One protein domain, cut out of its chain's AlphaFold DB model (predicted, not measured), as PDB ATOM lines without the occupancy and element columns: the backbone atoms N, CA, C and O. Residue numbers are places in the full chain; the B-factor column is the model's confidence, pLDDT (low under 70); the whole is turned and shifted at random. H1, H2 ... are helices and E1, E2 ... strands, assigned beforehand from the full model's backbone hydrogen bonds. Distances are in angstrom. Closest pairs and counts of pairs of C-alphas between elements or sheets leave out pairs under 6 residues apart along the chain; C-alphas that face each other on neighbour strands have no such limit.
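AT A GLANCE: This is residues 25 to 71 and 79 to 207 of the 207 residues of an uncharacterized protein of Legionella sp. PC1000 (UniProt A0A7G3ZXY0). A body of mostly crossed helices is built round H7, the helix nearest the middle, with a small sheet of three strands at one end and the hairpin of E1 and E2 at its tip. H6, H7 and H8 each reach the sheet with part of their length, H1 to H4 lie away from it, and H9 runs outward toward the last residue. The printed part has 176 residues with nine named helices and three named strands, in the order H1 H2 H3 H4 H5 E1 E2 H6 H7 E3 H8 H9; the sheet runs E1 E2 E3, antiparallel, and the class is mostly helix. The whole is compact, with a radius of gyration of the C-alphas of 15.7 A and spans of 45 by 45 by 29 A.

HOW THE PARTS SIT: H1, residues 25 to 33, is the hub, touching four helices. It touches H2, residues 42 to 51, about perpendicular at 79 degrees; the closest C-alphas, of Gly 33 and Ser 44, are 5.0 A apart. H2 touches H3, residues 56 to 69, at a steep tilt of 46 degrees, closest at the C-alphas of Ser 46 and Ala 59, 4.9 A. H4, residues 84 to 91, only just touches H1, with 3 pairs of C-alphas within 8 A. H5, residues 108 to 115, is close to but not clearly touching H6, residues 131 to 143; the closest C-alphas, of Leu 114 and Phe 137, are 6.3 A apart. E1, residues 119 to 121, and E2, residues 126 to 130, form a hairpin, with N 119 and O 128 within hydrogen-bond range at 2.9 A. E2 is also antiparallel to E3, residues 178 to 181, with N 129 and O 180 at 2.9 A. H6 and H7, residues 153 to 169, make two layers with the sheet, helices on one of its faces. H7 touches H3 at a steep tilt of 44 degrees, closest at the C-alphas of Ala 69 and Ala 157, 4.6 A. H8, residues 182 to 190, stands up from the sheet on the same face as H6. H9, residues 192 to 206, touches H1 with residues 192 to 196 alone, at a shallow tilt of 31 degrees; the closest C-alphas, of His 28 and Ser 192, are 5.1 A apart. Every O i to N i+4 pair is within hydrogen-bond range in H1, H2, H5, H6, H8 and H9, against 9 of 10 in H3, 2 of 4 in H4 and 12 of 13 in H7.

IN THESE COORDINATES: H1 begins at C-alpha 25, (46.791, 20.926, 32.718). H3 is 20.4 A long, H6 18.6 A, H7 24.0 A and H9 21.5 A; E2 is 12.2 A. H9 ends at C-alpha 206, (64.396, 43.158, 22.511).

THE WHOLE: The C-alphas farthest apart, of Thr 146 and Met 207, are 46.5 A apart. Residues 72 to 78 are not printed, and C-alphas 71 and 79 are 11.7 A apart across the cut. The link from H4 to H5, 16 residues, is long. The mean pLDDT of the printed part is 82.7; it is under 70 at 32 residues, among them 34 to 40, 66 to 71 and 79 to 91.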
ATOM      1  N   LEU A  25      46.812  20.056  31.550       85.00
ATOM      2  CA  LEU A  25      46.791  20.926  32.718       85.00
ATOM      3  C   LEU A  25      48.085  20.828  33.543       85.00
ATOM      4  O   LEU A  25      48.591  21.835  34.025       85.00
ATOM      5  N   GLU A  26      48.662  19.639  33.705       82.12
ATOM      6  CA  GLU A  26      49.922  19.481  34.440       82.12
ATOM      7  C   GLU A  26      51.104  20.148  33.740       82.12
ATOM      8  O   GLU A  26      51.978  20.688  34.418       82.12
ATOM      9  N   LYS A  27      51.122  20.159  32.404       84.88
ATOM     10  CA  LYS A  27      52.112  20.911  31.624       84.88
ATOM     11  C   LYS A  27      51.936  22.416  31.811       84.88
ATOM     12  O   LYS A  27      52.902  23.092  32.165       84.88
ATOM     13  N   HIS A  28      50.705  22.912  31.675       85.31
ATOM     14  CA  HIS A  28      50.354  24.313  31.929       85.31
ATOM     15  C   HIS A  28      50.795  24.745  33.337       85.31
ATOM     16  O   HIS A  28      51.523  25.722  33.514       85.31
ATOM     17  N   MET A  29      50.454  23.951  34.355       79.94
ATOM     18  CA  MET A  29      50.847  24.220  35.737       79.94
ATOM     19  C   MET A  29      52.349  24.150  35.966       79.94
ATOM     20  O   MET A  29      52.860  24.919  36.770       79.94
ATOM     21  N   LYS A  30      53.064  23.242  35.301       80.69
ATOM     22  CA  LYS A  30      54.522  23.159  35.417       80.69
ATOM     23  C   LYS A  30      55.187  24.420  34.869       80.69
ATOM     24  O   LYS A  30      56.123  24.920  35.485       80.69
ATOM     25  N   TYR A  31      54.688  24.947  33.753       84.38
ATOM     26  CA  TYR A  31      55.217  26.170  33.162       84.38
ATOM     27  C   TYR A  31      55.007  27.385  34.083       84.38
ATOM     28  O   TYR A  31      55.974  28.020  34.494       84.38
ATOM     29  N   PHE A  32      53.768  27.651  34.514       78.88
ATOM     30  CA  PHE A  32      53.460  28.806  35.374       78.88
ATOM     31  C   PHE A  32      53.828  28.610  36.859       78.88
ATOM     32  O   PHE A  32      54.003  29.574  37.605       78.88
ATOM     33  N   GLY A  33      53.950  27.361  37.309       71.62
ATOM     34  CA  GLY A  33      54.316  26.973  38.675       71.62
ATOM     35  C   GLY A  33      55.821  26.806  38.904       71.62
ATOM     36  O   GLY A  33      56.262  26.791  40.057       71.62
ATOM     37  N   GLY A  34      56.627  26.762  37.839       69.19
ATOM     38  CA  GLY A  34      58.078  26.598  37.903       69.19
ATOM     39  C   GLY A  34      58.523  25.208  38.382       69.19
ATOM     40  O   GLY A  34      57.763  24.244  38.382       69.19
ATOM     41  N   ASN A  35      59.778  25.092  38.838       57.34
ATOM     42  CA  ASN A  35      60.386  23.821  39.280       57.34
ATOM     43  C   ASN A  35      59.867  23.301  40.637       57.34
ATOM     44  O   ASN A  35      60.480  22.422  41.241       57.34
ATOM     45  N   GLN A  36      58.766  23.853  41.147       58.72
ATOM     46  CA  GLN A  36      58.142  23.397  42.382       58.72
ATOM     47  C   GLN A  36      57.287  22.159  42.061       58.72
ATOM     48  O   GLN A  36      56.302  22.275  41.332       58.72
ATOM     49  N   PRO A  37      57.613  20.971  42.600       49.44
ATOM     50  CA  PRO A  37      56.908  19.732  42.261       49.44
ATOM     51  C   PRO A  37      55.460  19.686  42.777       49.44
ATOM     52  O   PRO A  37      54.727  18.752  42.457       49.44
ATOM     53  N   GLU A  38      55.039  20.663  43.587       52.09
ATOM     54  CA  GLU A  38      53.803  20.577  44.368       52.09
ATOM     55  C   GLU A  38      52.674  21.521  43.926       52.09
ATOM     56  O   GLU A  38      51.539  21.309  44.362       52.09
ATOM     57  N   GLY A  39      52.923  22.501  43.042       58.16
ATOM     58  CA  GLY A  39      51.844  23.338  42.506       58.16
ATOM     59  C   GLY A  39      52.237  24.722  41.992       58.16
ATOM     60  O   GLY A  39      53.405  25.102  41.973       58.16
ATOM     61  N   ILE A  40      51.218  25.489  41.596       66.06
ATOM     62  CA  ILE A  40      51.355  26.893  41.197       66.06
ATOM     63  C   ILE A  40      51.440  27.767  42.455       66.06
ATOM     64  O   ILE A  40      50.653  27.602  43.388       66.06
ATOM     65  N   SER A  41      52.384  28.712  42.472       71.56
ATOM     66  CA  SER A  41      52.530  29.706  43.537       71.56
ATOM     67  C   SER A  41      52.568  31.123  42.965       71.56
ATOM     68  O   SER A  41      53.004  31.326  41.833       71.56
ATOM     69  N   TYR A  42      52.181  32.115  43.771       76.81
ATOM     70  CA  TYR A  42      52.298  33.534  43.416       76.81
ATOM     71  C   TYR A  42      53.713  33.911  42.963       76.81
ATOM     72  O   TYR A  42      53.881  34.627  41.977       76.81
ATOM     73  N   THR A  43      54.735  33.425  43.675       78.75
ATOM     74  CA  THR A  43      56.137  33.700  43.349       78.75
ATOM     75  C   THR A  43      56.488  33.142  41.978       78.75
ATOM     76  O   THR A  43      57.113  33.842  41.187       78.75
ATOM     77  N   SER A  44      56.039  31.921  41.680       80.12
ATOM     78  CA  SER A  44      56.257  31.285  40.380       80.12
ATOM     79  C   SER A  44      55.570  32.060  39.258       80.12
ATOM     80  O   SER A  44      56.224  32.403  38.279       80.12
ATOM     81  N   ILE A  45      54.294  32.425  39.436       81.69
ATOM     82  CA  ILE A  45      53.546  33.203  38.439       81.69
ATOM     83  C   ILE A  45      54.185  34.585  38.244       81.69
ATOM     84  O   ILE A  45      54.312  35.051  37.117       81.69
ATOM     85  N   SER A  46      54.614  35.246  39.324       85.62
ATOM     86  CA  SER A  46      55.276  36.554  39.246       85.62
ATOM     87  C   SER A  46      56.581  36.454  38.457       85.62
ATOM     88  O   SER A  46      56.776  37.194  37.502       85.62
ATOM     89  N   GLN A  47      57.450  35.499  38.803       87.94
ATOM     90  CA  GLN A  47      58.708  35.270  38.085       87.94
ATOM     91  C   GLN A  47      58.469  34.921  36.616       87.94
ATOM     92  O   GLN A  47      59.198  35.398  35.752       87.94
ATOM     93  N   GLN A  48      57.446  34.116  36.329       87.69
ATOM     94  CA  GLN A  48      57.101  33.755  34.962       87.69
ATOM     95  C   GLN A  48      56.612  34.968  34.164       87.69
ATOM     96  O   GLN A  48      57.037  35.171  33.034       87.69
ATOM     97  N   ASN A  49      55.785  35.827  34.762       89.12
ATOM     98  CA  ASN A  49      55.352  37.072  34.129       89.12
ATOM     99  C   ASN A  49      56.514  38.047  33.882       89.12
ATOM    100  O   ASN A  49      56.551  38.662  32.822       89.12
ATOM    101  N   GLU A  50      57.482  38.150  34.802       90.88
ATOM    102  CA  GLU A  50      58.706  38.942  34.578       90.88
ATOM    103  C   GLU A  50      59.501  38.409  33.366       90.88
ATOM    104  O   GLU A  50      59.944  39.193  32.529       90.88
ATOM    105  N   ARG A  51      59.619  37.080  33.196       90.25
ATOM    106  CA  ARG A  51      60.257  36.472  32.002       90.25
ATOM    107  C   ARG A  51      59.486  36.728  30.710       90.25
ATOM    108  O   ARG A  51      60.090  36.869  29.652       90.25
ATOM    109  N   LEU A  52      58.162  36.819  30.806       90.00
ATOM    110  CA  LEU A  52      57.282  37.189  29.698       90.00
ATOM    111  C   LEU A  52      57.299  38.700  29.397       90.00
ATOM    112  O   LEU A  52      56.563  39.143  28.519       90.00
ATOM    113  N   GLY A  53      58.149  39.479  30.077       89.38
ATOM    114  CA  GLY A  53      58.406  40.890  29.782       89.38
ATOM    115  C   GLY A  53      57.682  41.889  30.686       89.38
ATOM    116  O   GLY A  53      57.843  43.095  30.493       89.38
ATOM    117  N   ASP A  54      56.921  41.435  31.685       90.06
ATOM    118  CA  ASP A  54      56.282  42.347  32.633       90.06
ATOM    119  C   ASP A  54      57.327  43.041  33.521       90.06
ATOM    120  O   ASP A  54      58.279  42.433  34.015       90.06
ATOM    121  N   SER A  55      57.092  44.317  33.836       90.50
ATOM    122  CA  SER A  55      57.814  44.971  34.932       90.50
ATOM    123  C   SER A  55      57.526  44.283  36.272       90.50
ATOM    124  O   SER A  55      56.460  43.700  36.473       90.50
ATOM    125  N   TRP A  56      58.427  44.444  37.245       88.69
ATOM    126  CA  TRP A  56      58.290  43.904  38.606       88.69
ATOM    127  C   TRP A  56      56.910  44.154  39.247       88.69
ATOM    128  O   TRP A  56      56.381  43.287  39.949       88.69
ATOM    129  N   LEU A  57      56.327  45.339  39.020       87.56
ATOM    130  CA  LEU A  57      55.020  45.718  39.564       87.56
ATOM    131  C   LEU A  57      53.872  45.066  38.780       87.56
ATOM    132  O   LEU A  57      52.944  44.532  39.389       87.56
ATOM    133  N   ALA A  58      53.951  45.075  37.447       86.94
ATOM    134  CA  ALA A  58      52.944  44.467  36.579       86.94
ATOM    135  C   ALA A  58      52.865  42.945  36.787       86.94
ATOM    136  O   ALA A  58      51.777  42.404  36.972       86.94
ATOM    137  N   ALA A  59      54.015  42.277  36.891       86.88
ATOM    138  CA  ALA A  59      54.100  40.838  37.108       86.88
ATOM    139  C   ALA A  59      53.403  40.394  38.403       86.88
ATOM    140  O   ALA A  59      52.680  39.396  38.431       86.88
ATOM    141  N   ARG A  60      53.580  41.173  39.477       85.12
ATOM    142  CA  ARG A  60      52.937  40.947  40.781       85.12
ATOM    143  C   ARG A  60      51.441  41.202  40.744       85.12
ATOM    144  O   ARG A  60      50.677  40.428  41.315       85.12
ATOM    145  N   SER A  61      51.027  42.264  40.055       81.38
ATOM    146  CA  SER A  61      49.611  42.565  39.847       81.38
ATOM    147  C   SER A  61      48.913  41.420  39.109       81.38
ATOM    148  O   SER A  61      47.896  40.915  39.578       81.38
ATOM    149  N   ASN A  62      49.508  40.936  38.017       77.69
ATOM    150  CA  ASN A  62      48.977  39.820  37.235       77.69
ATOM    151  C   ASN A  62      48.933  38.518  38.045       77.69
ATOM    152  O   ASN A  62      47.909  37.836  38.073       77.69
ATOM    153  N   ALA A  63      49.996  38.203  38.790       79.38
ATOM    154  CA  ALA A  63      50.011  37.042  39.677       79.38
ATOM    155  C   ALA A  63      48.920  37.109  40.760       79.38
ATOM    156  O   ALA A  63      48.317  36.084  41.087       79.38
ATOM    157  N   ALA A  64      48.641  38.298  41.301       73.94
ATOM    158  CA  ALA A  64      47.578  38.502  42.280       73.94
ATOM    159  C   ALA A  64      46.179  38.315  41.668       73.94
ATOM    160  O   ALA A  64      45.336  37.685  42.302       73.94
ATOM    161  N   ILE A  65      45.946  38.799  40.443       71.81
ATOM    162  CA  ILE A  65      44.677  38.629  39.716       71.81
ATOM    163  C   ILE A  65      44.386  37.144  39.472       71.81
ATOM    164  O   ILE A  65      43.322  36.664  39.862       71.81
ATOM    165  N   VAL A  66      45.347  36.400  38.920       66.62
ATOM    166  CA  VAL A  66      45.206  34.956  38.655       66.62
ATOM    167  C   VAL A  66      45.018  34.172  39.961       66.62
ATOM    168  O   VAL A  66      44.171  33.285  40.058       66.62
ATOM    169  N   SER A  67      45.749  34.540  41.019       63.75
ATOM    170  CA  SER A  67      45.605  33.897  42.336       63.75
ATOM    171  C   SER A  67      44.250  34.193  42.990       63.75
ATOM    172  O   SER A  67      43.708  33.336  43.687       63.75
ATOM    173  N   ALA A  68      43.688  35.386  42.770       57.22
ATOM    174  CA  ALA A  68      42.352  35.748  43.231       57.22
ATOM    175  C   ALA A  68      41.247  35.027  42.435       57.22
ATOM    176  O   ALA A  68      40.241  34.637  43.032       57.22
ATOM    177  N   ALA A  69      41.457  34.790  41.130       53.16
ATOM    178  CA  ALA A  69      40.582  33.975  40.273       53.16
ATOM    179  C   ALA A  69      40.467  32.541  40.792       53.16
ATOM    180  O   ALA A  69      39.380  31.972  40.872       53.16
ATOM    181  N   GLY A  70      41.601  31.988  41.224       51.78
ATOM    182  CA  GLY A  70      41.705  30.610  41.673       51.78
ATOM    183  C   GLY A  70      41.103  30.296  43.044       51.78
ATOM    184  O   GLY A  70      41.205  29.168  43.516       51.78
ATOM    185  N   GLY A  71      40.458  31.240  43.727       44.31
ATOM    186  CA  GLY A  71      39.724  30.889  44.935       44.31
ATOM    187  C   GLY A  71      39.507  32.038  45.890       44.31
ATOM    188  O   GLY A  71      40.343  32.347  46.740       44.31
ATOM    189  N   PHE A  79      49.323  33.138  50.460       48.56
ATOM    190  CA  PHE A  79      50.229  32.131  49.847       48.56
ATOM    191  C   PHE A  79      49.722  30.657  49.879       48.56
ATOM    192  O   PHE A  79      50.003  29.953  50.846       48.56
ATOM    193  N   SER A  80      49.062  30.103  48.847       45.81
ATOM    194  CA  SER A  80      48.747  28.649  48.820       45.81
ATOM    195  C   SER A  80      49.179  27.931  47.540       45.81
ATOM    196  O   SER A  80      48.854  28.372  46.443       45.81
ATOM    197  N   ILE A  81      49.856  26.789  47.710       57.53
ATOM    198  CA  ILE A  81      50.218  25.816  46.669       57.53
ATOM    199  C   ILE A  81      49.017  24.892  46.419       57.53
ATOM    200  O   ILE A  81      48.440  24.363  47.374       57.53
ATOM    201  N   PHE A  82      48.648  24.650  45.159       60.81
ATOM    202  CA  PHE A  82      47.588  23.697  44.806       60.81
ATOM    203  C   PHE A  82      48.034  22.684  43.738       60.81
ATOM    204  O   PHE A  82      48.773  23.013  42.816       60.81
ATOM    205  N   LYS A  83      47.561  21.432  43.865       62.97
ATOM    206  CA  LYS A  83      47.861  20.297  42.961       62.97
ATOM    207  C   LYS A  83      46.925  20.288  41.748       62.97
ATOM    208  O   LYS A  83      45.799  20.755  41.874       62.97
ATOM    209  N   ALA A  84      47.306  19.646  40.639       62.28
ATOM    210  CA  ALA A  84      46.521  19.622  39.390       62.28
ATOM    211  C   ALA A  84      45.049  19.225  39.548       62.28
ATOM    212  O   ALA A  84      44.155  19.944  39.115       62.28
ATOM    213  N   LYS A  85      44.766  18.154  40.291       64.50
ATOM    214  CA  LYS A  85      43.381  17.748  40.581       64.50
ATOM    215  C   LYS A  85      42.561  18.791  41.362       64.50
ATOM    216  O   LYS A  85      41.343  18.806  41.266       64.50
ATOM    217  N   HIS A  86      43.210  19.638  42.166       65.00
ATOM    218  CA  HIS A  86      42.555  20.743  42.876       65.00
ATOM    219  C   HIS A  86      42.501  22.005  42.002       65.00
ATOM    220  O   HIS A  86      41.565  22.787  42.134       65.00
ATOM    221  N   ALA A  87      43.466  22.161  41.088       64.88
ATOM    222  CA  ALA A  87      43.543  23.251  40.124       64.88
ATOM    223  C   ALA A  87      42.341  23.276  39.188       64.88
ATOM    224  O   ALA A  87      41.863  24.354  38.882       64.88
ATOM    225  N   VAL A  88      41.807  22.125  38.763       60.47
ATOM    226  CA  VAL A  88      40.658  22.126  37.841       60.47
ATOM    227  C   VAL A  88      39.458  22.857  38.443       60.47
ATOM    228  O   VAL A  88      38.859  23.683  37.775       60.47
ATOM    229  N   GLY A  89      39.113  22.614  39.712       60.09
ATOM    230  CA  GLY A  89      37.979  23.300  40.355       60.09
ATOM    231  C   GLY A  89      38.195  24.806  40.561       60.09
ATOM    232  O   GLY A  89      37.231  25.543  40.739       60.09
ATOM    233  N   VAL A  90      39.457  25.227  40.537       63.69
ATOM    234  CA  VAL A  90      39.964  26.592  40.720       63.69
ATOM    235  C   VAL A  90      40.023  27.332  39.377       63.69
ATOM    236  O   VAL A  90      39.547  28.451  39.279       63.69
ATOM    237  N   LEU A  91      40.559  26.701  38.331       64.12
ATOM    238  CA  LEU A  91      40.665  27.235  36.967       64.12
ATOM    239  C   LEU A  91      39.330  27.161  36.216       64.12
ATOM    240  O   LEU A  91      39.039  27.998  35.368       64.12
ATOM    241  N   ASN A  92      38.467  26.211  36.575       70.12
ATOM    242  CA  ASN A  92      37.067  26.165  36.156       70.12
ATOM    243  C   ASN A  92      36.170  26.882  37.177       70.12
ATOM    244  O   ASN A  92      35.117  26.362  37.567       70.12
ATOM    245  N   HIS A  93      36.621  28.035  37.677       67.75
ATOM    246  CA  HIS A  93      35.798  28.870  38.539       67.75
ATOM    247  C   HIS A  93      34.565  29.372  37.771       67.75
ATOM    248  O   HIS A  93      34.585  29.417  36.537       67.75
ATOM    249  N   PRO A  94      33.498  29.778  38.487       62.34
ATOM    250  CA  PRO A  94      32.389  30.453  37.847       62.34
ATOM    251  C   PRO A  94      32.938  31.669  37.097       62.34
ATOM    252  O   PRO A  94      33.604  32.500  37.713       62.34
ATOM    253  N   GLN A  95      32.673  31.755  35.802       74.38
ATOM    254  CA  GLN A  95      33.027  32.771  34.822       74.38
ATOM    255  C   GLN A  95      34.264  32.471  33.956       74.38
ATOM    256  O   GLN A  95      34.726  33.385  33.269       74.38
ATOM    257  N   SER A  96      34.782  31.233  33.949       80.81
ATOM    258  CA  SER A  96      35.930  30.819  33.120       80.81
ATOM    259  C   SER A  96      35.540  30.013  31.866       80.81
ATOM    260  O   SER A  96      34.375  29.692  31.641       80.81
ATOM    261  N   THR A  97      36.525  29.676  31.025       86.62
ATOM    262  CA  THR A  97      36.312  28.950  29.759       86.62
ATOM    263  C   THR A  97      35.928  27.483  29.940       86.62
ATOM    264  O   THR A  97      35.369  26.888  29.025       86.62
ATOM    265  N   ARG A  98      36.244  26.873  31.093       84.19
ATOM    266  CA  ARG A  98      36.047  25.435  31.378       84.19
ATOM    267  C   ARG A  98      36.697  24.477  30.367       84.19
ATOM    268  O   ARG A  98      36.222  23.356  30.177       84.19
ATOM    269  N   ILE A  99      37.795  24.905  29.740       90.56
ATOM    270  CA  ILE A  99      38.501  24.131  28.705       90.56
ATOM    271  C   ILE A  99      39.168  22.860  29.246       90.56
ATOM    272  O   ILE A  99      39.409  21.942  28.471       90.56
ATOM    273  N   TYR A 100      39.413  22.736  30.553       87.69
ATOM    274  CA  TYR A 100      39.951  21.503  31.139       87.69
ATOM    275  C   TYR A 100      38.856  20.605  31.733       87.69
ATOM    276  O   TYR A 100      37.999  21.061  32.495       87.69
ATOM    277  N   ASN A 101      38.934  19.303  31.461       87.12
ATOM    278  CA  ASN A 101      38.183  18.259  32.160       87.12
ATOM    279  C   ASN A 101      38.716  18.043  33.589       87.12
ATOM    280  O   ASN A 101      39.816  18.472  33.939       87.12
ATOM    281  N   LEU A 102      37.960  17.317  34.427       83.69
ATOM    282  CA  LEU A 102      38.371  16.978  35.804       83.69
ATOM    283  C   LEU A 102      39.656  16.143  35.882       83.69
ATOM    284  O   LEU A 102      40.337  16.163  36.907       83.69
ATOM    285  N   ASP A 103      39.982  15.416  34.818       83.44
ATOM    286  CA  ASP A 103      41.219  14.650  34.698       83.44
ATOM    287  C   ASP A 103      42.403  15.481  34.167       83.44
ATOM    288  O   ASP A 103      43.512  14.962  34.098       83.44
ATOM    289  N   GLY A 104      42.197  16.761  33.832       84.19
ATOM    290  CA  GLY A 104      43.224  17.663  33.302       84.19
ATOM    291  C   GLY A 104      43.428  17.597  31.784       84.19
ATOM    292  O   GLY A 104      44.318  18.282  31.275       84.19
ATOM    293  N   THR A 105      42.642  16.795  31.059       91.38
ATOM    294  CA  THR A 105      42.615  16.785  29.584       91.38
ATOM    295  C   THR A 105      41.825  17.966  29.022       91.38
ATOM    296  O   THR A 105      41.100  18.639  29.758       91.38
ATOM    297  N   ILE A 106      41.962  18.235  27.720       92.38
ATOM    298  CA  ILE A 106      41.138  19.242  27.049       92.38
ATOM    299  C   ILE A 106      39.708  18.724  26.889       92.38
ATOM    300  O   ILE A 106      39.468  17.593  26.467       92.38
ATOM    301  N   ASN A 107      38.749  19.571  27.235       94.50
ATOM    302  CA  ASN A 107      37.345  19.378  26.953       94.50
ATOM    303  C   ASN A 107      37.080  19.714  25.479       94.50
ATOM    304  O   ASN A 107      36.924  20.880  25.123       94.50
ATOM    305  N   GLU A 108      37.036  18.689  24.626       96.75
ATOM    306  CA  GLU A 108      36.851  18.865  23.178       96.75
ATOM    307  C   GLU A 108      35.485  19.449  22.800       96.75
ATOM    308  O   GLU A 108      35.388  20.176  21.817       96.75
ATOM    309  N   GLU A 109      34.437  19.186  23.585       95.69
ATOM    310  CA  GLU A 109      33.122  19.804  23.371       95.69
ATOM    311  C   GLU A 109      33.223  21.320  23.565       95.69
ATOM    312  O   GLU A 109      32.878  22.096  22.678       95.69
ATOM    313  N   ARG A 110      33.819  21.743  24.687       93.88
ATOM    314  CA  ARG A 110      34.035  23.162  24.991       93.88
ATOM    315  C   ARG A 110      35.008  23.830  24.021       93.88
ATOM    316  O   ARG A 110      34.845  25.007  23.711       93.88
ATOM    317  N   TRP A 111      36.011  23.094  23.548       96.88
ATOM    318  CA  TRP A 111      36.915  23.563  22.503       96.88
ATOM    319  C   TRP A 111      36.159  23.804  21.193       96.88
ATOM    320  O   TRP A 111      36.332  24.853  20.587       96.88
ATOM    321  N   SER A 112      35.280  22.883  20.790       97.19
ATOM    322  CA  SER A 112      34.448  23.043  19.595       97.19
ATOM    323  C   SER A 112      33.513  24.250  19.700       97.19
ATOM    324  O   SER A 112      33.403  24.990  18.733       97.19
ATOM    325  N   GLU A 113      32.900  24.490  20.865       96.50
ATOM    326  CA  GLU A 113      32.081  25.693  21.108       96.50
ATOM    327  C   GLU A 113      32.885  26.997  20.941       96.50
ATOM    328  O   GLU A 113      32.351  27.998  20.471       96.50
ATOM    329  N   LEU A 114      34.170  27.010  21.319       96.94
ATOM    330  CA  LEU A 114      35.043  28.173  21.128       96.94
ATOM    331  C   LEU A 114      35.289  28.458  19.642       96.94
ATOM    332  O   LEU A 114      35.394  29.623  19.259       96.94
ATOM    333  N   LEU A 115      35.377  27.421  18.803       97.19
ATOM    334  CA  LEU A 115      35.660  27.580  17.372       97.19
ATOM    335  C   LEU A 115      34.550  28.324  16.620       97.19
ATOM    336  O   LEU A 115      34.850  28.956  15.612       97.19
ATOM    337  N   ASP A 116      33.318  28.335  17.133       97.31
ATOM    338  CA  ASP A 116      32.211  29.117  16.562       97.31
ATOM    339  C   ASP A 116      32.430  30.642  16.673       97.31
ATOM    340  O   ASP A 116      31.750  31.420  16.006       97.31
ATOM    341  N   TYR A 117      33.393  31.076  17.497       97.62
ATOM    342  CA  TYR A 117      33.807  32.476  17.670       97.62
ATOM    343  C   TYR A 117      35.104  32.810  16.919       97.62
ATOM    344  O   TYR A 117      35.615  33.932  17.023       97.62
ATOM    345  N   ALA A 118      35.672  31.834  16.210       97.25
ATOM    346  CA  ALA A 118      36.848  32.033  15.385       97.25
ATOM    347  C   ALA A 118      36.458  32.636  14.031       97.25
ATOM    348  O   ALA A 118      35.417  32.317  13.459       97.25
ATOM    349  N   GLU A 119      37.336  33.468  13.490       95.62
ATOM    350  CA  GLU A 119      37.203  34.051  12.159       95.62
ATOM    351  C   GLU A 119      38.459  33.778  11.331       95.62
ATOM    352  O   GLU A 119      39.531  33.482  11.864       95.62
ATOM    353  N   GLU A 120      38.331  33.828  10.009       94.75
ATOM    354  CA  GLU A 120      39.479  33.691   9.119       94.75
ATOM    355  C   GLU A 120      40.233  35.020   9.052       94.75
ATOM    356  O   GLU A 120      39.675  36.059   8.707       94.75
ATOM    357  N   ASN A 121      41.519  34.996   9.389       90.38
ATOM    358  CA  ASN A 121      42.391  36.146   9.233       90.38
ATOM    359  C   ASN A 121      42.767  36.304   7.753       90.38
ATOM    360  O   ASN A 121      43.473  35.457   7.206       90.38
ATOM    361  N   GLU A 122      42.335  37.403   7.134       85.69
ATOM    362  CA  GLU A 122      42.492  37.660   5.693       85.69
ATOM    363  C   GLU A 122      43.960  37.697   5.223       85.69
ATOM    364  O   GLU A 122      44.258  37.359   4.080       85.69
ATOM    365  N   GLU A 123      44.898  38.077   6.096       84.50
ATOM    366  CA  GLU A 123      46.320  38.178   5.744       84.50
ATOM    367  C   GLU A 123      47.020  36.814   5.733       84.50
ATOM    368  O   GLU A 123      47.930  36.569   4.939       84.50
ATOM    369  N   THR A 124      46.615  35.915   6.631       85.88
ATOM    370  CA  THR A 124      47.297  34.634   6.867       85.88
ATOM    371  C   THR A 124      46.501  33.415   6.397       85.88
ATOM    372  O   THR A 124      47.071  32.323   6.350       85.88
ATOM    373  N   ASN A 125      45.221  33.582   6.042       88.56
ATOM    374  CA  ASN A 125      44.245  32.510   5.783       88.56
ATOM    375  C   ASN A 125      44.202  31.462   6.912       88.56
ATOM    376  O   ASN A 125      44.056  30.259   6.681       88.56
ATOM    377  N   LYS A 126      44.424  31.904   8.154       92.50
ATOM    378  CA  LYS A 126      44.350  31.058   9.349       92.50
ATOM    379  C   LYS A 126      43.115  31.419  10.150       92.50
ATOM    380  O   LYS A 126      42.774  32.592  10.262       92.50
ATOM    381  N   LEU A 127      42.508  30.420  10.785       96.50
ATOM    382  CA  LEU A 127      41.514  30.677  11.821       96.50
ATOM    383  C   LEU A 127      42.190  31.330  13.027       96.50
ATOM    384  O   LEU A 127      43.168  30.806  13.578       96.50
ATOM    385  N   VAL A 128      41.646  32.465  13.437       97.50
ATOM    386  CA  VAL A 128      42.067  33.236  14.599       97.50
ATOM    387  C   VAL A 128      40.875  33.500  15.502       97.50
ATOM    388  O   VAL A 128      39.727  33.461  15.076       97.50
ATOM    389  N   ILE A 129      41.157  33.798  16.761       97.62
ATOM    390  CA  ILE A 129      40.190  34.388  17.672       97.62
ATOM    391  C   ILE A 129      40.721  35.756  18.090       97.62
ATOM    392  O   ILE A 129      41.891  35.894  18.473       97.62
ATOM    393  N   THR A 130      39.889  36.784  17.955       96.81
ATOM    394  CA  THR A 130      40.231  38.120  18.440       96.81
ATOM    395  C   THR A 130      39.961  38.187  19.930       96.81
ATOM    396  O   THR A 130      39.177  37.412  20.478       96.81
ATOM    397  N   GLU A 131      40.586  39.143  20.609       95.81
ATOM    398  CA  GLU A 131      40.259  39.401  22.010       95.81
ATOM    399  C   GLU A 131      38.753  39.660  22.200       95.81
ATOM    400  O   GLU A 131      38.133  39.132  23.122       95.81
ATOM    401  N   ALA A 132      38.142  40.421  21.287       95.69
ATOM    402  CA  ALA A 132      36.718  40.728  21.336       95.69
ATOM    403  C   ALA A 132      35.841  39.473  21.192       95.69
ATOM    404  O   ALA A 132      34.932  39.280  22.002       95.69
ATOM    405  N   SER A 133      36.107  38.607  20.206       96.94
ATOM    406  CA  SER A 133      35.314  37.384  20.023       96.94
ATOM    407  C   SER A 133      35.573  36.352  21.126       96.94
ATOM    408  O   SER A 133      34.649  35.658  21.550       96.94
ATOM    409  N   PHE A 134      36.776  36.329  21.708       96.56
ATOM    410  CA  PHE A 134      37.058  35.534  22.903       96.56
ATOM    411  C   PHE A 134      36.229  35.985  24.114       96.56
ATOM    412  O   PHE A 134      35.685  35.151  24.840       96.56
ATOM    413  N   TYR A 135      36.080  37.295  24.337       94.75
ATOM    414  CA  TYR A 135      35.213  37.791  25.410       94.75
ATOM    415  C   TYR A 135      33.736  37.470  25.175       94.75
ATOM    416  O   TYR A 135      33.032  37.173  26.138       94.75
ATOM    417  N   GLN A 136      33.275  37.444  23.922       96.00
ATOM    418  CA  GLN A 136      31.924  36.969  23.602       96.00
ATOM    419  C   GLN A 136      31.746  35.487  23.962       96.00
ATOM    420  O   GLN A 136      30.740  35.124  24.573       96.00
ATOM    421  N   PHE A 137      32.738  34.644  23.663       95.62
ATOM    422  CA  PHE A 137      32.742  33.243  24.090       95.62
ATOM    423  C   PHE A 137      32.716  33.104  25.621       95.62
ATOM    424  O   PHE A 137      31.960  32.291  26.162       95.62
ATOM    425  N   LEU A 138      33.500  33.916  26.338       92.38
ATOM    426  CA  LEU A 138      33.460  33.949  27.799       92.38
ATOM    427  C   LEU A 138      32.072  34.345  28.310       92.38
ATOM    428  O   LEU A 138      31.549  33.688  29.205       92.38
ATOM    429  N   ASP A 139      31.446  35.368  27.735       92.38
ATOM    430  CA  ASP A 139      30.091  35.786  28.105       92.38
ATOM    431  C   ASP A 139      29.054  34.689  27.860       92.38
ATOM    432  O   ASP A 139      28.194  34.455  28.715       92.38
ATOM    433  N   ALA A 140      29.166  33.942  26.761       92.75
ATOM    434  CA  ALA A 140      28.315  32.783  26.512       92.75
ATOM    435  C   ALA A 140      28.529  31.672  27.555       92.75
ATOM    436  O   ALA A 140      27.554  31.126  28.074       92.75
ATOM    437  N   CYS A 141      29.782  31.384  27.931       89.62
ATOM    438  CA  CYS A 141      30.084  30.456  29.025       89.62
ATOM    439  C   CYS A 141      29.407  30.898  30.332       89.62
ATOM    440  O   CYS A 141      28.776  30.088  31.008       89.62
ATOM    441  N   ARG A 142      29.471  32.194  30.656       86.69
ATOM    442  CA  ARG A 142      28.904  32.783  31.883       86.69
ATOM    443  C   ARG A 142      27.389  32.673  31.946       86.69
ATOM    444  O   ARG A 142      26.847  32.398  33.013       86.69
ATOM    445  N   GLN A 143      26.702  32.852  30.821       87.81
ATOM    446  CA  GLN A 143      25.243  32.724  30.747       87.81
ATOM    447  C   GLN A 143      24.754  31.301  31.047       87.81
ATOM    448  O   GLN A 143      23.627  31.121  31.505       87.81
ATOM    449  N   GLN A 144      25.596  30.292  30.815       85.06
ATOM    450  CA  GLN A 144      25.292  28.891  31.116       85.06
ATOM    451  C   GLN A 144      25.577  28.526  32.582       85.06
ATOM    452  O   GLN A 144      25.272  27.410  33.018       85.06
ATOM    453  N   GLU A 145      26.169  29.429  33.368       79.88
ATOM    454  CA  GLU A 145      26.519  29.141  34.749       79.88
ATOM    455  C   GLU A 145      25.371  29.362  35.721       79.88
ATOM    456  O   GLU A 145      24.750  30.416  35.804       79.88
ATOM    457  N   THR A 146      25.151  28.352  36.553       71.06
ATOM    458  CA  THR A 146      24.144  28.377  37.618       71.06
ATOM    459  C   THR A 146      24.708  28.840  38.962       71.06
ATOM    460  O   THR A 146      23.956  29.017  39.921       71.06
ATOM    461  N   ARG A 147      26.032  29.019  39.068       73.75
ATOM    462  CA  ARG A 147      26.713  29.439  40.300       73.75
ATOM    463  C   ARG A 147      26.799  30.961  40.357       73.75
ATOM    464  O   ARG A 147      27.260  31.592  39.418       73.75
ATOM    465  N   SER A 148      26.396  31.543  41.484       67.88
ATOM    466  CA  SER A 148      26.420  32.994  41.681       67.88
ATOM    467  C   SER A 148      27.843  33.532  41.874       67.88
ATOM    468  O   SER A 148      28.535  33.101  42.799       67.88
ATOM    469  N   ASP A 149      28.225  34.548  41.098       72.44
ATOM    470  CA  ASP A 149      29.384  35.415  41.356       72.44
ATOM    471  C   ASP A 149      28.924  36.729  42.012       72.44
ATOM    472  O   ASP A 149      28.952  37.804  41.417       72.44
ATOM    473  N   THR A 150      28.434  36.638  43.253       65.62
ATOM    474  CA  THR A 150      27.723  37.722  43.964       65.62
ATOM    475  C   THR A 150      28.503  39.040  44.041       65.62
ATOM    476  O   THR A 150      27.902  40.104  44.168       65.62
ATOM    477  N   PHE A 151      29.835  38.987  43.958       69.50
ATOM    478  CA  PHE A 151      30.710  40.158  44.049       69.50
ATOM    479  C   PHE A 151      31.449  40.481  42.739       69.50
ATOM    480  O   PHE A 151      32.279  41.396  42.720       69.50
ATOM    481  N   GLY A 152      31.169  39.754  41.651       71.56
ATOM    482  CA  GLY A 152      31.856  39.919  40.366       71.56
ATOM    483  C   GLY A 152      33.351  39.589  40.432       71.56
ATOM    484  O   GLY A 152      34.138  40.154  39.670       71.56
ATOM    485  N   ILE A 153      33.774  38.781  41.409       72.25
ATOM    486  CA  ILE A 153      35.190  38.487  41.652       72.25
ATOM    487  C   ILE A 153      35.681  37.485  40.611       72.25
ATOM    488  O   ILE A 153      36.737  37.712  40.027       72.25
ATOM    489  N   GLY A 154      34.896  36.438  40.333       71.62
ATOM    490  CA  GLY A 154      35.209  35.471  39.280       71.62
ATOM    491  C   GLY A 154      35.282  36.143  37.911       71.62
ATOM    492  O   GLY A 154      36.246  35.947  37.175       71.62
ATOM    493  N   LEU A 155      34.327  37.026  37.611       78.38
ATOM    494  CA  LEU A 155      34.295  37.798  36.370       78.38
ATOM    495  C   LEU A 155      35.537  38.678  36.197       78.38
ATOM    496  O   LEU A 155      36.208  38.619  35.166       78.38
ATOM    497  N   LYS A 156      35.860  39.499  37.207       77.56
ATOM    498  CA  LYS A 156      37.030  40.392  37.160       77.56
ATOM    499  C   LYS A 156      38.325  39.614  36.993       77.56
ATOM    500  O   LYS A 156      39.206  40.052  36.260       77.56
ATOM    501  N   ALA A 157      38.436  38.485  37.679       72.81
ATOM    502  CA  ALA A 157      39.644  37.694  37.663       72.81
ATOM    503  C   ALA A 157      39.820  36.946  36.328       72.81
ATOM    504  O   ALA A 157      40.899  37.033  35.750       72.81
ATOM    505  N   SER A 158      38.748  36.356  35.775       80.56
ATOM    506  CA  SER A 158      38.748  35.780  34.418       80.56
ATOM    507  C   SER A 158      39.136  36.818  33.368       80.56
ATOM    508  O   SER A 158      40.039  36.576  32.573       80.56
ATOM    509  N   ASN A 159      38.504  37.998  33.374       83.75
ATOM    510  CA  ASN A 159      38.831  39.034  32.394       83.75
ATOM    511  C   ASN A 159      40.279  39.514  32.528       83.75
ATOM    512  O   ASN A 159      40.951  39.727  31.526       83.75
ATOM    513  N   GLY A 160      40.775  39.671  33.756       80.62
ATOM    514  CA  GLY A 160      42.161  40.068  33.983       80.62
ATOM    515  C   GLY A 160      43.171  39.018  33.507       80.62
ATOM    516  O   GLY A 160      44.171  39.383  32.893       80.62
ATOM    517  N   GLU A 161      42.903  37.728  33.731       81.56
ATOM    518  CA  GLU A 161      43.733  36.627  33.224       81.56
ATOM    519  C   GLU A 161      43.806  36.638  31.693       81.56
ATOM    520  O   GLU A 161      44.900  36.615  31.126       81.56
ATOM    521  N   TRP A 162      42.658  36.742  31.022       88.75
ATOM    522  CA  TRP A 162      42.608  36.718  29.562       88.75
ATOM    523  C   TRP A 162      43.164  37.988  28.924       88.75
ATOM    524  O   TRP A 162      43.891  37.889  27.940       88.75
ATOM    525  N   SER A 163      42.947  39.162  29.521       87.69
ATOM    526  CA  SER A 163      43.627  40.393  29.096       87.69
ATOM    527  C   SER A 163      45.147  40.226  29.149       87.69
ATOM    528  O   SER A 163      45.828  40.512  28.165       87.69
ATOM    529  N   ALA A 164      45.680  39.703  30.260       84.88
ATOM    530  CA  ALA A 164      47.116  39.472  30.414       84.88
ATOM    531  C   ALA A 164      47.648  38.406  29.441       84.88
ATOM    532  O   ALA A 164      48.800  38.485  29.011       84.88
ATOM    533  N   PHE A 165      46.826  37.416  29.082       90.50
ATOM    534  CA  PHE A 165      47.148  36.471  28.018       90.50
ATOM    535  C   PHE A 165      47.280  37.187  26.665       90.50
ATOM    536  O   PHE A 165      48.316  37.057  26.010       90.50
ATOM    537  N   PHE A 166      46.284  37.981  26.260       92.94
ATOM    538  CA  PHE A 166      46.322  38.705  24.985       92.94
ATOM    539  C   PHE A 166      47.459  39.735  24.932       92.94
ATOM    540  O   PHE A 166      48.025  39.946  23.868       92.94
ATOM    541  N   ASP A 167      47.860  40.337  26.056       90.38
ATOM    542  CA  ASP A 167      49.024  41.239  26.110       90.38
ATOM    543  C   ASP A 167      50.337  40.542  25.706       90.38
ATOM    544  O   ASP A 167      51.223  41.163  25.123       90.38
ATOM    545  N   LYS A 168      50.479  39.251  26.026       89.25
ATOM    546  CA  LYS A 168      51.758  38.524  25.926       89.25
ATOM    547  C   LYS A 168      51.835  37.598  24.727       89.25
ATOM    548  O   LYS A 168      52.888  37.460  24.100       89.25
ATOM    549  N   PHE A 169      50.733  36.914  24.449       91.88
ATOM    550  CA  PHE A 169      50.702  35.776  23.541       91.88
ATOM    551  C   PHE A 169      50.008  36.072  22.217       91.88
ATOM    552  O   PHE A 169      50.139  35.252  21.308       91.88
ATOM    553  N   ALA A 170      49.302  37.198  22.099       94.00
ATOM    554  CA  ALA A 170      48.631  37.589  20.869       94.00
ATOM    555  C   ALA A 170      49.572  38.323  19.908       94.00
ATOM    556  O   ALA A 170      50.553  38.952  20.316       94.00
ATOM    557  N   ASP A 171      49.219  38.261  18.632       92.88
ATOM    558  CA  ASP A 171      49.709  39.179  17.618       92.88
ATOM    559  C   ASP A 171      48.793  40.408  17.562       92.88
ATOM    560  O   ASP A 171      47.712  40.441  18.157       92.88
ATOM    561  N   THR A 172      49.243  41.459  16.883       92.44
ATOM    562  CA  THR A 172      48.482  42.700  16.706       92.44
ATOM    563  C   THR A 172      48.540  43.111  15.243       92.44
ATOM    564  O   THR A 172      49.631  43.189  14.680       92.44
ATOM    565  N   ASN A 173      47.380  43.339  14.624       89.81
ATOM    566  CA  ASN A 173      47.313  43.786  13.229       89.81
ATOM    567  C   ASN A 173      47.586  45.298  13.107       89.81
ATOM    568  O   ASN A 173      47.824  45.991  14.101       89.81
ATOM    569  N   ALA A 174      47.550  45.821  11.879       88.38
ATOM    570  CA  ALA A 174      47.810  47.234  11.600       88.38
ATOM    571  C   ALA A 174      46.819  48.186  12.301       88.38
ATOM    572  O   ALA A 174      47.173  49.318  12.633       88.38
ATOM    573  N   GLU A 175      45.601  47.719  12.567       88.94
ATOM    574  CA  GLU A 175      44.528  48.451  13.240       88.94
ATOM    575  C   GLU A 175      44.619  48.390  14.774       88.94
ATOM    576  O   GLU A 175      43.801  49.000  15.465       88.94
ATOM    577  N   GLY A 176      45.600  47.672  15.330       90.19
ATOM    578  CA  GLY A 176      45.758  47.512  16.775       90.19
ATOM    579  C   GLY A 176      44.860  46.433  17.392       90.19
ATOM    580  O   GLY A 176      44.770  46.340  18.616       90.19
ATOM    581  N   VAL A 177      44.194  45.612  16.578       92.00
ATOM    582  CA  VAL A 177      43.377  44.488  17.044       92.00
ATOM    583  C   VAL A 177      44.289  43.337  17.441       92.00
ATOM    584  O   VAL A 177      45.117  42.878  16.651       92.00
ATOM    585  N   ARG A 178      44.106  42.849  18.670       95.88
ATOM    586  CA  ARG A 178      44.812  41.677  19.188       95.88
ATOM    587  C   ARG A 178      44.100  40.396  18.799       95.88
ATOM    588  O   ARG A 178      42.890  40.265  19.003       95.88
ATOM    589  N   PHE A 179      44.864  39.439  18.297       95.75
ATOM    590  CA  PHE A 179      44.340  38.146  17.880       95.75
ATOM    591  C   PHE A 179      45.347  37.027  18.121       95.75
ATOM    592  O   PHE A 179      46.555  37.241  18.209       95.75
ATOM    593  N   VAL A 180      44.841  35.804  18.220       96.44
ATOM    594  CA  VAL A 180      45.657  34.599  18.342       96.44
ATOM    595  C   VAL A 180      45.147  33.542  17.376       96.44
ATOM    596  O   VAL A 180      43.941  33.347  17.245       96.44
ATOM    597  N   SER A 181      46.052  32.847  16.686       96.38
ATOM    598  CA  SER A 181      45.646  31.709  15.859       96.38
ATOM    599  C   SER A 181      45.074  30.590  16.727       96.38
ATOM    600  O   SER A 181      45.548  30.338  17.838       96.38
ATOM    601  N   ILE A 182      44.072  29.879  16.208       97.00
ATOM    602  CA  ILE A 182      43.463  28.742  16.912       97.00
ATOM    603  C   ILE A 182      44.507  27.670  17.242       97.00
ATOM    604  O   ILE A 182      44.477  27.094  18.327       97.00
ATOM    605  N   GLU A 183      45.480  27.454  16.354       95.50
ATOM    606  CA  GLU A 183      46.611  26.554  16.600       95.50
ATOM    607  C   GLU A 183      47.439  26.997  17.816       95.50
ATOM    608  O   GLU A 183      47.719  26.190  18.703       95.50
ATOM    609  N   ARG A 184      47.798  28.286  17.902       95.12
ATOM    610  CA  ARG A 184      48.573  28.828  19.027       95.12
ATOM    611  C   ARG A 184      47.790  28.754  20.330       95.12
ATOM    612  O   ARG A 184      48.348  28.356  21.350       95.12
ATOM    613  N   LEU A 185      46.502  29.093  20.302       96.06
ATOM    614  CA  LEU A 185      45.639  28.980  21.475       96.06
ATOM    615  C   LEU A 185      45.510  27.519  21.927       96.06
ATOM    616  O   LEU A 185      45.571  27.241  23.124       96.06
ATOM    617  N   ARG A 186      45.397  26.571  20.989       96.44
ATOM    618  CA  ARG A 186      45.340  25.141  21.311       96.44
ATOM    619  C   ARG A 186      46.621  24.684  21.989       96.44
ATOM    620  O   ARG A 186      46.562  24.105  23.072       96.44
ATOM    621  N   LYS A 187      47.769  25.014  21.392       95.12
ATOM    622  CA  LYS A 187      49.087  24.735  21.970       95.12
ATOM    623  C   LYS A 187      49.236  25.350  23.351       95.12
ATOM    624  O   LYS A 187      49.745  24.691  24.243       95.12
ATOM    625  N   PHE A 188      48.739  26.567  23.567       93.44
ATOM    626  CA  PHE A 188      48.774  27.189  24.885       93.44
ATOM    627  C   PHE A 188      48.055  26.340  25.942       93.44
ATOM    628  O   PHE A 188      48.582  26.180  27.041       93.44
ATOM    629  N   TYR A 189      46.896  25.759  25.628       91.38
ATOM    630  CA  TYR A 189      46.181  24.889  26.565       91.38
ATOM    631  C   TYR A 189      46.795  23.487  26.706       91.38
ATOM    632  O   TYR A 189      46.748  22.912  27.796       91.38
ATOM    633  N   GLU A 190      47.350  22.931  25.626       91.88
ATOM    634  CA  GLU A 190      47.959  21.594  25.599       91.88
ATOM    635  C   GLU A 190      49.355  21.551  26.229       91.88
ATOM    636  O   GLU A 190      49.703  20.587  26.916       91.88
ATOM    637  N   ASP A 191      50.155  22.583  25.977       89.69
ATOM    638  CA  ASP A 191      51.527  22.734  26.439       89.69
ATOM    639  C   ASP A 191      51.966  24.209  26.409       89.69
ATOM    640  O   ASP A 191      52.595  24.700  25.468       89.69
ATOM    641  N   SER A 192      51.653  24.947  27.476       88.81
ATOM    642  CA  SER A 192      51.977  26.379  27.562       88.81
ATOM    643  C   SER A 192      53.471  26.682  27.517       88.81
ATOM    644  O   SER A 192      53.840  27.829  27.287       88.81
ATOM    645  N   HIS A 193      54.324  25.681  27.739       88.19
ATOM    646  CA  HIS A 193      55.765  25.860  27.703       88.19
ATOM    647  C   HIS A 193      56.256  26.240  26.305       88.19
ATOM    648  O   HIS A 193      57.036  27.178  26.191       88.19
ATOM    649  N   GLU A 194      55.754  25.587  25.251       88.06
ATOM    650  CA  GLU A 194      56.167  25.859  23.865       88.06
ATOM    651  C   GLU A 194      55.854  27.309  23.469       88.06
ATOM    652  O   GLU A 194      56.725  28.055  23.024       88.06
ATOM    653  N   VAL A 195      54.607  27.731  23.692       90.31
ATOM    654  CA  VAL A 195      54.151  29.094  23.376       90.31
ATOM    655  C   VAL A 195      54.837  30.125  24.281       90.31
ATOM    656  O   VAL A 195      55.146  31.239  23.861       90.31
ATOM    657  N   GLY A 196      55.099  29.738  25.525       90.06
ATOM    658  CA  GLY A 196      55.816  30.508  26.525       90.06
ATOM    659  C   GLY A 196      57.254  30.844  26.156       90.06
ATOM    660  O   GLY A 196      57.626  32.018  26.119       90.06
ATOM    661  N   GLU A 197      58.052  29.826  25.838       90.56
ATOM    662  CA  GLU A 197      59.455  29.988  25.447       90.56
ATOM    663  C   GLU A 197      59.605  30.878  24.213       90.56
ATOM    664  O   GLU A 197      60.543  31.669  24.122       90.56
ATOM    665  N   GLU A 198      58.678  30.796  23.258       90.56
ATOM    666  CA  GLU A 198      58.669  31.681  22.095       90.56
ATOM    667  C   GLU A 198      58.592  33.163  22.504       90.56
ATOM    668  O   GLU A 198      59.365  33.991  22.009       90.56
ATOM    669  N   VAL A 199      57.702  33.497  23.447       90.69
ATOM    670  CA  VAL A 199      57.543  34.867  23.956       90.69
ATOM    671  C   VAL A 199      58.763  35.297  24.768       90.69
ATOM    672  O   VAL A 199      59.286  36.386  24.528       90.69
ATOM    673  N   GLU A 200      59.266  34.447  25.666       91.75
ATOM    674  CA  GLU A 200      60.478  34.722  26.457       91.75
ATOM    675  C   GLU A 200      61.688  35.022  25.557       91.75
ATOM    676  O   GLU A 200      62.447  35.969  25.792       91.75
ATOM    677  N   ASN A 201      61.843  34.263  24.470       90.81
ATOM    678  CA  ASN A 201      62.900  34.469  23.484       90.81
ATOM    679  C   ASN A 201      62.737  35.790  22.719       90.81
ATOM    680  O   ASN A 201      63.732  36.448  22.409       90.81
ATOM    681  N   ARG A 202      61.503  36.196  22.400       88.06
ATOM    682  CA  ARG A 202      61.212  37.485  21.750       88.06
ATOM    683  C   ARG A 202      61.543  38.662  22.670       88.06
ATOM    684  O   ARG A 202      62.181  39.618  22.231       88.06
ATOM    685  N   VAL A 203      61.167  38.565  23.944       86.62
ATOM    686  CA  VAL A 203      61.475  39.565  24.976       86.62
ATOM    687  C   VAL A 203      62.986  39.698  25.161       86.62
ATOM    688  O   VAL A 203      63.521  40.800  25.078       86.62
ATOM    689  N   SER A 204      63.691  38.572  25.299       82.00
ATOM    690  CA  SER A 204      65.148  38.543  25.504       82.00
ATOM    691  C   SER A 204      65.953  39.117  24.335       82.00
ATOM    692  O   SER A 204      67.079  39.552  24.530       82.00
ATOM    693  N   LYS A 205      65.404  39.111  23.112       79.06
ATOM    694  CA  LYS A 205      66.031  39.723  21.925       79.06
ATOM    695  C   LYS A 205      65.789  41.230  21.813       79.06
ATOM    696  O   LYS A 205      66.434  41.879  20.994       79.06
ATOM    697  N   THR A 206      64.816  41.750  22.557       71.19
ATOM    698  CA  THR A 206      64.396  43.158  22.511       71.19
ATOM    699  C   THR A 206      65.044  43.981  23.632       71.19
ATOM    700  O   THR A 206      65.132  45.202  23.506       71.19
ATOM    701  N   MET A 207      65.505  43.321  24.704       57.66
ATOM    702  CA  MET A 207      66.332  43.912  25.768       57.66
ATOM    703  C   MET A 207      67.814  43.931  25.392       57.66
ATOM    704  O   MET A 207      68.489  44.906  25.788       57.66
TER     705      MET A 207